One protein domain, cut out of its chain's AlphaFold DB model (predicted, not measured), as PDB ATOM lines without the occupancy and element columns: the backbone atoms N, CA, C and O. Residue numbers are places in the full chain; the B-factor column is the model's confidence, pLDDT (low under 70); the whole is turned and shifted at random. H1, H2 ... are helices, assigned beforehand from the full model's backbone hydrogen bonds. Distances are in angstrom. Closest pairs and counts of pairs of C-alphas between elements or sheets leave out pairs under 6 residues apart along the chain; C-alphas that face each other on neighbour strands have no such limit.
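What this domain is: This is residues 2 to 78 of the 219 residues of an uncharacterized protein of Dubosiella newyorkensis (UniProt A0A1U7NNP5). This is a domain with little regular structure: three helices, none touching another, are spaced along a body made mostly of loops, among them the long stretch of residues 2 to 25 with no named element, which runs from near the middle out to the edge, its C-alphas 3 to 14 A from the mean of all C-alphas. The longest helix, H3, is toward one end of the long axis, H1 and the short H2 are toward the other, and residues 33 to 38 stick out there. The printed part has 77 residues, with 26 in H1, H2 and H3, in that order, and no named strand; the class is all helix. It is compact, with a radius of gyration of the C-alphas of 11.9 A, yet elongated, spanning 36 by 22 by 16 A.

Where its parts are: H3, residues 54 to 66, is 18.8 A long and begins at C-alpha 54 (-0.946, -39.148, 24.007). H1, residues 26 to 34, is 12.8 A long and begins at C-alpha 26 (-17.679, -30.079, 22.654). H2 is residues 41 to 44.

How they stand to each other: H3 is apart from H1 and H2, and H1 is apart from H2. In H1 and H3 every O i to N i+4 pair is within hydrogen-bond range; H2 is too short for one.

The domain as a whole: The C-alphas farthest apart, of Ser 38 and His 68, are 36.8 A apart. The printed part has no cut, both links are short, and no printed residue is under pLDDT 70.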
ATOM      1  N   TYR A   2      -7.644 -37.643  29.826       98.19
ATOM      2  CA  TYR A   2      -6.955 -38.741  29.144       98.19
ATOM      3  C   TYR A   2      -7.944 -39.870  28.898       98.19
ATOM      4  O   TYR A   2      -8.562 -40.325  29.844       98.19
ATOM      5  N   ILE A   3      -8.072 -40.351  27.669       98.19
ATOM      6  CA  ILE A   3      -8.865 -41.543  27.364       98.19
ATOM      7  C   ILE A   3      -8.003 -42.438  26.499       98.19
ATOM      8  O   ILE A   3      -7.486 -41.966  25.495       98.19
ATOM      9  N   TRP A   4      -7.855 -43.709  26.861       97.25
ATOM     10  CA  TRP A   4      -7.152 -44.668  26.009       97.25
ATOM     11  C   TRP A   4      -7.883 -44.818  24.666       97.25
ATOM     12  O   TRP A   4      -9.070 -45.146  24.663       97.25
ATOM     13  N   GLY A   5      -7.197 -44.566  23.546       96.75
ATOM     14  CA  GLY A   5      -7.801 -44.489  22.209       96.75
ATOM     15  C   GLY A   5      -8.484 -43.147  21.909       96.75
ATOM     16  O   GLY A   5      -9.082 -42.969  20.851       96.75
ATOM     17  N   GLY A   6      -8.425 -42.176  22.824       97.81
ATOM     18  CA  GLY A   6      -9.023 -40.857  22.640       97.81
ATOM     19  C   GLY A   6      -8.393 -40.106  21.469       97.81
ATOM     20  O   GLY A   6      -7.174 -39.953  21.420       97.81
ATOM     21  N   GLY A   7      -9.222 -39.603  20.553       97.00
ATOM     22  CA  GLY A   7      -8.780 -38.921  19.331       97.00
ATOM     23  C   GLY A   7      -8.539 -39.840  18.128       97.00
ATOM     24  O   GLY A   7      -8.333 -39.327  17.027       97.00
ATOM     25  N   TRP A   8      -8.613 -41.160  18.295       98.25
ATOM     26  CA  TRP A   8      -8.560 -42.126  17.194       98.25
ATOM     27  C   TRP A   8      -9.935 -42.335  16.549       98.25
ATOM     28  O   TRP A   8     -10.970 -42.005  17.131       98.25
ATOM     29  N   ASN A   9      -9.955 -42.860  15.323       97.12
ATOM     30  CA  ASN A   9     -11.171 -43.392  14.708       97.12
ATOM     31  C   ASN A   9     -11.517 -44.784  15.261       97.12
ATOM     32  O   ASN A   9     -10.693 -45.441  15.890       97.12
ATOM     33  N   GLU A  10     -12.740 -45.257  14.999       95.50
ATOM     34  CA  GLU A  10     -13.203 -46.574  15.469       95.50
ATOM     35  C   GLU A  10     -12.351 -47.735  14.933       95.50
ATOM     36  O   GLU A  10     -12.219 -48.764  15.594       95.50
ATOM     37  N   GLU A  11     -11.768 -47.585  13.739       95.38
ATOM     38  CA  GLU A  11     -10.894 -48.597  13.147       95.38
ATOM     39  C   GLU A  11      -9.475 -48.622  13.731       95.38
ATOM     40  O   GLU A  11      -8.719 -49.518  13.363       95.38
ATOM     41  N   ASP A  12      -9.108 -47.667  14.594       93.25
ATOM     42  CA  ASP A  12      -7.768 -47.537  15.190       93.25
ATOM     43  C   ASP A  12      -6.654 -47.457  14.129       93.25
ATOM     44  O   ASP A  12      -5.628 -48.136  14.163       93.25
ATOM     45  N   THR A  13      -6.907 -46.660  13.089       95.00
ATOM     46  CA  THR A  13      -6.018 -46.498  11.922       95.00
ATOM     47  C   THR A  13      -5.642 -45.049  11.647       95.00
ATOM     48  O   THR A  13      -4.823 -44.787  10.765       95.00
ATOM     49  N   GLY A  14      -6.231 -44.101  12.374       96.69
ATOM     50  CA  GLY A  14      -5.932 -42.688  12.223       96.69
ATOM     51  C   GLY A  14      -6.831 -41.806  13.076       96.69
ATOM     52  O   GLY A  14      -7.401 -42.233  14.076       96.69
ATOM     53  N   ALA A  15      -6.948 -40.545  12.672       97.94
ATOM     54  CA  ALA A  15      -7.653 -39.535  13.447       97.94
ATOM     55  C   ALA A  15      -9.175 -39.715  13.421       97.94
ATOM     56  O   ALA A  15      -9.783 -39.881  12.362       97.94
ATOM     57  N   GLY A  16      -9.785 -39.600  14.598       98.00
ATOM     58  CA  GLY A  16     -11.227 -39.506  14.772       98.00
ATOM     59  C   GLY A  16     -11.776 -38.122  14.419       98.00
ATOM     60  O   GLY A  16     -11.046 -37.170  14.114       98.00
ATOM     61  N   VAL A  17     -13.099 -37.992  14.493       97.38
ATOM     62  CA  VAL A  17     -13.799 -36.741  14.154       97.38
ATOM     63  C   VAL A  17     -13.448 -35.600  15.111       97.38
ATOM     64  O   VAL A  17     -13.404 -34.442  14.701       97.38
ATOM     65  N   GLU A  18     -13.139 -35.903  16.373       97.62
ATOM     66  CA  GLU A  18     -12.727 -34.897  17.351       97.62
ATOM     67  C   GLU A  18     -11.290 -34.407  17.115       97.62
ATOM     68  O   GLU A  18     -11.002 -33.229  17.327       97.62
ATOM     69  N   ALA A  19     -10.393 -35.277  16.640       97.75
ATOM     70  CA  ALA A  19      -9.009 -34.913  16.327       97.75
ATOM     71  C   ALA A  19      -8.864 -34.183  14.977       97.75
ATOM     72  O   ALA A  19      -7.858 -33.513  14.756       97.75
ATOM     73  N   THR A  20      -9.874 -34.264  14.104       98.25
ATOM     74  CA  THR A  20      -9.959 -33.551  12.811       98.25
ATOM     75  C   THR A  20     -10.856 -32.310  12.876       98.25
ATOM     76  O   THR A  20     -11.443 -31.870  11.883       98.25
ATOM     77  N   ARG A  21     -10.974 -31.729  14.071       97.75
ATOM     78  CA  ARG A  21     -11.746 -30.520  14.344       97.75
ATOM     79  C   ARG A  21     -10.829 -29.365  14.728       97.75
ATOM     80  O   ARG A  21      -9.911 -29.520  15.538       97.75
ATOM     81  N   LEU A  22     -11.147 -28.181  14.213       97.88
ATOM     82  CA  LEU A  22     -10.569 -26.932  14.680       97.88
ATOM     83  C   LEU A  22     -11.128 -26.543  16.052       97.88
ATOM     84  O   LEU A  22     -12.339 -26.423  16.266       97.88
ATOM     85  N   GLY A  23     -10.216 -26.287  16.980       96.38
ATOM     86  CA  GLY A  23     -10.505 -26.010  18.374       96.38
ATOM     87  C   GLY A  23     -10.919 -27.254  19.157       96.38
ATOM     88  O   GLY A  23     -10.783 -28.395  18.719       96.38
ATOM     89  N   LEU A  24     -11.409 -27.015  20.371       96.38
ATOM     90  CA  LEU A  24     -11.822 -28.079  21.279       96.38
ATOM     91  C   LEU A  24     -13.116 -28.747  20.793       96.38
ATOM     92  O   LEU A  24     -14.073 -28.077  20.381       96.38
ATOM     93  N   ALA A  25     -13.175 -30.075  20.898       97.12
ATOM     94  CA  ALA A  25     -14.416 -30.806  20.696       97.12
ATOM     95  C   ALA A  25     -15.391 -30.549  21.864       97.12
ATOM     96  O   ALA A  25     -14.981 -30.613  23.028       97.12
ATOM     97  N   PRO A  26     -16.689 -30.292  21.597       96.94
ATOM     98  CA  PRO A  26     -17.679 -30.079  22.654       96.94
ATOM     99  C   PRO A  26     -17.772 -31.241  23.652       96.94
ATOM    100  O   PRO A  26     -17.891 -30.993  24.849       96.94
ATOM    101  N   ALA A  27     -17.642 -32.484  23.175       97.25
ATOM    102  CA  ALA A  27     -17.670 -33.682  24.011       97.25
ATOM    103  C   ALA A  27     -16.550 -33.687  25.062       97.25
ATOM    104  O   ALA A  27     -16.795 -34.008  26.220       97.25
ATOM    105  N   TRP A  28     -15.340 -33.235  24.711       97.88
ATOM    106  CA  TRP A  28     -14.234 -33.139  25.667       97.88
ATOM    107  C   TRP A  28     -14.515 -32.131  26.779       97.88
ATOM    108  O   TRP A  28     -14.178 -32.377  27.939       97.88
ATOM    109  N   VAL A  29     -15.122 -30.992  26.432       96.56
ATOM    110  CA  VAL A  29     -15.487 -29.945  27.398       96.56
ATOM    111  C   VAL A  29     -16.580 -30.452  28.333       96.56
ATOM    112  O   VAL A  29     -16.450 -30.328  29.552       96.56
ATOM    113  N   GLU A  30     -17.626 -31.059  27.771       97.88
ATOM    114  CA  GLU A  30     -18.723 -31.649  28.534       97.88
ATOM    115  C   GLU A  30     -18.207 -32.741  29.476       97.88
ATOM    116  O   GLU A  30     -18.420 -32.646  30.685       97.88
ATOM    117  N   PHE A  31     -17.451 -33.707  28.957       98.00
ATOM    118  CA  PHE A  31     -16.909 -34.807  29.746       98.00
ATOM    119  C   PHE A  31     -15.992 -34.311  30.864       98.00
ATOM    120  O   PHE A  31     -16.174 -34.692  32.018       98.00
ATOM    121  N   THR A  32     -15.060 -33.397  30.567       95.75
ATOM    122  CA  THR A  32     -14.141 -32.830  31.572       95.75
ATOM    123  C   THR A  32     -14.894 -32.097  32.687       95.75
ATOM    124  O   THR A  32     -14.479 -32.152  33.845       95.75
ATOM    125  N   SER A  33     -16.014 -31.435  32.373       95.81
ATOM    126  CA  SER A  33     -16.822 -30.721  33.374       95.81
ATOM    127  C   SER A  33     -17.503 -31.641  34.395       95.81
ATOM    128  O   SER A  33     -17.836 -31.190  35.491       95.81
ATOM    129  N   GLN A  34     -17.680 -32.918  34.048       96.38
ATOM    130  CA  GLN A  34     -18.309 -33.928  34.897       96.38
ATOM    131  C   GLN A  34     -17.303 -34.644  35.808       96.38
ATOM    132  O   GLN A  34     -17.715 -35.258  36.788       96.38
ATOM    133  N   GLN A  35     -16.002 -34.538  35.516       96.56
ATOM    134  CA  GLN A  35     -14.961 -35.233  36.272       96.56
ATOM    135  C   GLN A  35     -14.480 -34.435  37.486       96.56
ATOM    136  O   GLN A  35     -14.392 -33.197  37.474       96.56
ATOM    137  N   ASP A  36     -14.084 -35.153  38.530       95.94
ATOM    138  CA  ASP A  36     -13.475 -34.613  39.742       95.94
ATOM    139  C   ASP A  36     -12.156 -35.331  40.075       95.94
ATOM    140  O   ASP A  36     -11.643 -36.113  39.281       95.94
ATOM    141  N   SER A  37     -11.576 -35.055  41.244       96.31
ATOM    142  CA  SER A  37     -10.289 -35.635  41.648       96.31
ATOM    143  C   SER A  37     -10.309 -37.158  41.850       96.31
ATOM    144  O   SER A  37      -9.263 -37.724  42.156       96.31
ATOM    145  N   SER A  38     -11.468 -37.817  41.740       96.31
ATOM    146  CA  SER A  38     -11.593 -39.279  41.776       96.31
ATOM    147  C   SER A  38     -11.528 -39.943  40.401       96.31
ATOM    148  O   SER A  38     -11.588 -41.166  40.334       96.31
ATOM    149  N   TYR A  39     -11.395 -39.159  39.326       97.50
ATOM    150  CA  TYR A  39     -11.306 -39.673  37.965       97.50
ATOM    151  C   TYR A  39     -10.228 -40.751  37.807       97.50
ATOM    152  O   TYR A  39      -9.052 -40.513  38.100       97.50
ATOM    153  N   ASP A  40     -10.634 -41.888  37.248       96.69
ATOM    154  CA  ASP A  40      -9.756 -42.958  36.801       96.69
ATOM    155  C   ASP A  40     -10.035 -43.248  35.324       96.69
ATOM    156  O   ASP A  40     -11.172 -43.478  34.915       96.69
ATOM    157  N   TYR A  41      -8.994 -43.216  34.498       96.38
ATOM    158  CA  TYR A  41      -9.138 -43.465  33.066       96.38
ATOM    159  C   TYR A  41      -9.459 -44.936  32.761       96.38
ATOM    160  O   TYR A  41      -9.988 -45.222  31.685       96.38
ATOM    161  N   GLU A  42      -9.151 -45.861  33.680       97.25
ATOM    162  CA  GLU A  42      -9.443 -47.290  33.514       97.25
ATOM    163  C   GLU A  42     -10.953 -47.570  33.456       97.25
ATOM    164  O   GLU A  42     -11.380 -48.505  32.774       97.25
ATOM    165  N   ASP A  43     -11.770 -46.712  34.074       97.31
ATOM    166  CA  ASP A  43     -13.234 -46.783  34.012       97.31
ATOM    167  C   ASP A  43     -13.806 -46.291  32.667       97.31
ATOM    168  O   ASP A  43     -14.983 -46.509  32.378       97.31
ATOM    169  N   HIS A  44     -12.974 -45.661  31.827       96.62
ATOM    170  CA  HIS A  44     -13.374 -44.969  30.596       96.62
ATOM    171  C   HIS A  44     -12.554 -45.384  29.361       96.62
ATOM    172  O   HIS A  44     -12.453 -44.638  28.382       96.62
ATOM    173  N   LEU A  45     -11.929 -46.566  29.385       96.19
ATOM    174  CA  LEU A  45     -11.131 -47.068  28.261       96.19
ATOM    175  C   LEU A  45     -11.963 -47.124  26.971       96.19
ATOM    176  O   LEU A  45     -13.065 -47.673  26.959       96.19
ATOM    177  N   TYR A  46     -11.402 -46.610  25.873       95.81
ATOM    178  CA  TYR A  46     -12.030 -46.583  24.547       95.81
ATOM    179  C   TYR A  46     -13.338 -45.786  24.451       95.81
ATOM    180  O   TYR A  46     -14.058 -45.901  23.457       95.81
ATOM    181  N   GLU A  47     -13.637 -44.904  25.407       97.56
ATOM    182  CA  GLU A  47     -14.620 -43.834  25.199       97.56
ATOM    183  C   GLU A  47     -14.037 -42.745  24.275       97.56
ATOM    184  O   GLU A  47     -13.912 -41.581  24.654       97.56
ATOM    185  N   ILE A  48     -13.623 -43.133  23.064       96.75
ATOM    186  CA  ILE A  48     -12.693 -42.404  22.180       96.75
ATOM    187  C   ILE A  48     -13.105 -40.956  21.849       96.75
ATOM    188  O   ILE A  48     -12.258 -40.129  21.512       96.75
ATOM    189  N   HIS A  49     -14.388 -40.628  22.015       97.38
ATOM    190  CA  HIS A  49     -14.964 -39.299  21.799       97.38
ATOM    191  C   HIS A  49     -14.841 -38.348  23.009       97.38
ATOM    192  O   HIS A  49     -15.029 -37.138  22.871       97.38
ATOM    193  N   ASN A  50     -14.522 -38.858  24.203       97.81
ATOM    194  CA  ASN A  50     -14.590 -38.116  25.472       97.81
ATOM    195  C   ASN A  50     -13.254 -37.487  25.906       97.81
ATOM    196  O   ASN A  50     -13.209 -36.679  26.840       97.81
ATOM    197  N   GLY A  51     -12.157 -37.797  25.216       97.50
ATOM    198  CA  GLY A  51     -10.846 -37.263  25.559       97.50
ATOM    199  C   GLY A  51      -9.776 -37.568  24.526       97.50
ATOM    200  O   GLY A  51     -10.070 -37.854  23.371       97.50
ATOM    201  N   LEU A  52      -8.525 -37.467  24.965       98.12
ATOM    202  CA  LEU A  52      -7.343 -37.619  24.121       98.12
ATOM    203  C   LEU A  52      -6.335 -38.526  24.818       98.12
ATOM    204  O   LEU A  52      -5.959 -38.239  25.959       98.12
ATOM    205  N   ASP A  53      -5.850 -39.564  24.140       98.38
ATOM    206  CA  ASP A  53      -4.595 -40.193  24.555       98.38
ATOM    207  C   ASP A  53      -3.390 -39.337  24.125       98.38
ATOM    208  O   ASP A  53      -3.533 -38.204  23.648       98.38
ATOM    209  N   CYS A  54      -2.178 -39.848  24.348       98.31
ATOM    210  CA  CYS A  54      -0.946 -39.148  24.007       98.31
ATOM    211  C   CYS A  54      -0.839 -38.829  22.509       98.31
ATOM    212  O   CYS A  54      -0.485 -37.705  22.144       98.31
ATOM    213  N   SER A  55      -1.201 -39.779  21.648       98.25
ATOM    214  CA  SER A  55      -1.081 -39.657  20.194       98.25
ATOM    215  C   SER A  55      -2.227 -38.850  19.600       98.25
ATOM    216  O   SER A  55      -1.996 -37.992  18.747       98.25
ATOM    217  N   GLY A  56      -3.444 -39.044  20.107       98.44
ATOM    218  CA  GLY A  56      -4.609 -38.229  19.798       98.44
ATOM    219  C   GLY A  56      -4.352 -36.758  20.097       98.44
ATOM    220  O   GLY A  56      -4.647 -35.900  19.265       98.44
ATOM    221  N   PHE A  57      -3.742 -36.449  21.249       98.75
ATOM    222  CA  PHE A  57      -3.389 -35.074  21.608       98.75
ATOM    223  C   PHE A  57      -2.404 -34.453  20.615       98.75
ATOM    224  O   PHE A  57      -2.678 -33.374  20.089       98.75
ATOM    225  N   VAL A  58      -1.287 -35.127  20.317       98.75
ATOM    226  CA  VAL A  58      -0.299 -34.601  19.359       98.75
ATOM    227  C   VAL A  58      -0.911 -34.474  17.961       98.75
ATOM    228  O   VAL A  58      -0.721 -33.449  17.309       98.75
ATOM    229  N   GLY A  59      -1.707 -35.450  17.522       98.56
ATOM    230  CA  GLY A  59      -2.410 -35.396  16.242       98.56
ATOM    231  C   GLY A  59      -3.399 -34.230  16.145       98.56
ATOM    232  O   GLY A  59      -3.416 -33.529  15.134       98.56
ATOM    233  N   TRP A  60      -4.165 -33.951  17.206       98.69
ATOM    234  CA  TRP A  60      -5.054 -32.786  17.273       98.69
ATOM    235  C   TRP A  60      -4.276 -31.458  17.262       98.69
ATOM    236  O   TRP A  60      -4.689 -30.519  16.576       98.69
ATOM    237  N   VAL A  61      -3.132 -31.375  17.957       98.44
ATOM    238  CA  VAL A  61      -2.251 -30.190  17.916       98.44
ATOM    239  C   VAL A  61      -1.733 -29.945  16.498       98.44
ATOM    240  O   VAL A  61      -1.779 -28.814  16.013       98.44
ATOM    241  N   LEU A  62      -1.277 -30.995  15.811       98.44
ATOM    242  CA  LEU A  62      -0.820 -30.906  14.423       98.44
ATOM    243  C   LEU A  62      -1.954 -30.465  13.491       98.44
ATOM    244  O   LEU A  62      -1.763 -29.537  12.707       98.44
ATOM    245  N   TYR A  63      -3.147 -31.045  13.639       98.62
ATOM    246  CA  TYR A  63      -4.326 -30.646  12.868       98.62
ATOM    247  C   TYR A  63      -4.621 -29.152  13.020       98.62
ATOM    248  O   TYR A  63      -4.731 -28.427  12.037       98.62
ATOM    249  N   ASN A  64      -4.650 -28.664  14.260       98.00
ATOM    250  CA  ASN A  64      -4.920 -27.260  14.571       98.00
ATOM    251  C   ASN A  64      -3.782 -26.304  14.188       98.00
ATOM    252  O   ASN A  64      -3.972 -25.089  14.202       98.00
ATOM    253  N   THR A  65      -2.611 -26.841  13.845       95.94
ATOM    254  CA  THR A  65      -1.470 -26.061  13.358       95.94
ATOM    255  C   THR A  65      -1.485 -25.932  11.836       95.94
ATOM    256  O   THR A  65      -1.176 -24.860  11.316       95.94
ATOM    257  N   PHE A  66      -1.826 -27.008  11.120       96.19
ATOM    258  CA  PHE A  66      -1.657 -27.088   9.665       96.19
ATOM    259  C   PHE A  66      -2.958 -26.992   8.867       96.19
ATOM    260  O   PHE A  66      -2.919 -26.569   7.712       96.19
ATOM    261  N   GLU A  67      -4.099 -27.337   9.462       97.81
ATOM    262  CA  GLU A  67      -5.388 -27.305   8.777       97.81
ATOM    263  C   GLU A  67      -6.178 -26.031   9.083       97.81
ATOM    264  O   GLU A  67      -5.989 -25.344  10.091       97.81
ATOM    265  N   HIS A  68      -7.088 -25.696   8.170       96.56
ATOM    266  CA  HIS A  68      -7.908 -24.480   8.233       96.56
ATOM    267  C   HIS A  68      -9.406 -24.749   8.046       96.56
ATOM    268  O   HIS A  68     -10.207 -23.818   7.987       96.56
ATOM    269  N   GLU A  69      -9.793 -26.020   7.978       97.25
ATOM    270  CA  GLU A  69     -11.172 -26.485   7.835       97.25
ATOM    271  C   GLU A  69     -11.337 -27.783   8.636       97.25
ATOM    272  O   GLU A  69     -10.358 -28.497   8.823       97.25
ATOM    273  N   ASP A  70     -12.548 -28.113   9.086       97.44
ATOM    274  CA  ASP A  70     -12.843 -29.391   9.756       97.44
ATOM    275  C   ASP A  70     -12.875 -30.566   8.751       97.44
ATOM    276  O   ASP A  70     -13.230 -30.392   7.580       97.44
ATOM    277  N   GLY A  71     -12.572 -31.780   9.223       96.12
ATOM    278  CA  GLY A  71     -12.755 -33.037   8.487       96.12
ATOM    279  C   GLY A  71     -11.740 -33.322   7.374       96.12
ATOM    280  O   GLY A  71     -12.038 -34.114   6.477       96.12
ATOM    281  N   LYS A  72     -10.567 -32.678   7.388       97.06
ATOM    282  CA  LYS A  72      -9.418 -33.077   6.554       97.06
ATOM    283  C   LYS A  72      -8.762 -34.338   7.115       97.06
ATOM    284  O   LYS A  72      -9.067 -34.764   8.228       97.06
ATOM    285  N   ASP A  73      -7.841 -34.913   6.347       95.31
ATOM    286  CA  ASP A  73      -7.012 -36.018   6.825       95.31
ATOM    287  C   ASP A  73      -6.261 -35.580   8.091       95.31
ATOM    288  O   ASP A  73      -5.632 -34.521   8.125       95.31
ATOM    289  N   GLY A  74      -6.363 -36.378   9.152       96.94
ATOM    290  CA  GLY A  74      -5.741 -36.056  10.430       96.94
ATOM    291  C   GLY A  74      -4.313 -36.571  10.578       96.94
ATOM    292  O   GLY A  74      -3.750 -37.218   9.698       96.94
ATOM    293  N   TYR A  75      -3.741 -36.286  11.746       97.88
ATOM    294  CA  TYR A  75      -2.330 -36.534  12.065       97.88
ATOM    295  C   TYR A  75      -2.137 -37.508  13.234       97.88
ATOM    296  O   TYR A  75      -1.042 -37.602  13.785       97.88
ATOM    297  N   VAL A  76      -3.201 -38.196  13.650       98.25
ATOM    298  CA  VAL A  76      -3.118 -39.232  14.684       98.25
ATOM    299  C   VAL A  76      -2.502 -40.480  14.059       98.25
ATOM    300  O   VAL A  76      -2.977 -40.960  13.032       98.25
ATOM    301  N   ALA A  77      -1.430 -40.962  14.676       97.81
ATOM    302  CA  ALA A  77      -0.700 -42.172  14.325       97.81
ATOM    303  C   ALA A  77      -0.071 -42.740  15.601       97.81
ATOM    304  O   ALA A  77      -0.072 -42.073  16.638       97.81
ATOM    305  N   LEU A  78       0.484 -43.952  15.540       97.81
ATOM    306  CA  LEU A  78       1.103 -44.574  16.710       97.81
ATOM    307  C   LEU A  78       2.249 -43.699  17.239       97.81
ATOM    308  O   LEU A  78       3.024 -43.130  16.465       97.81
TER     309      LEU A  78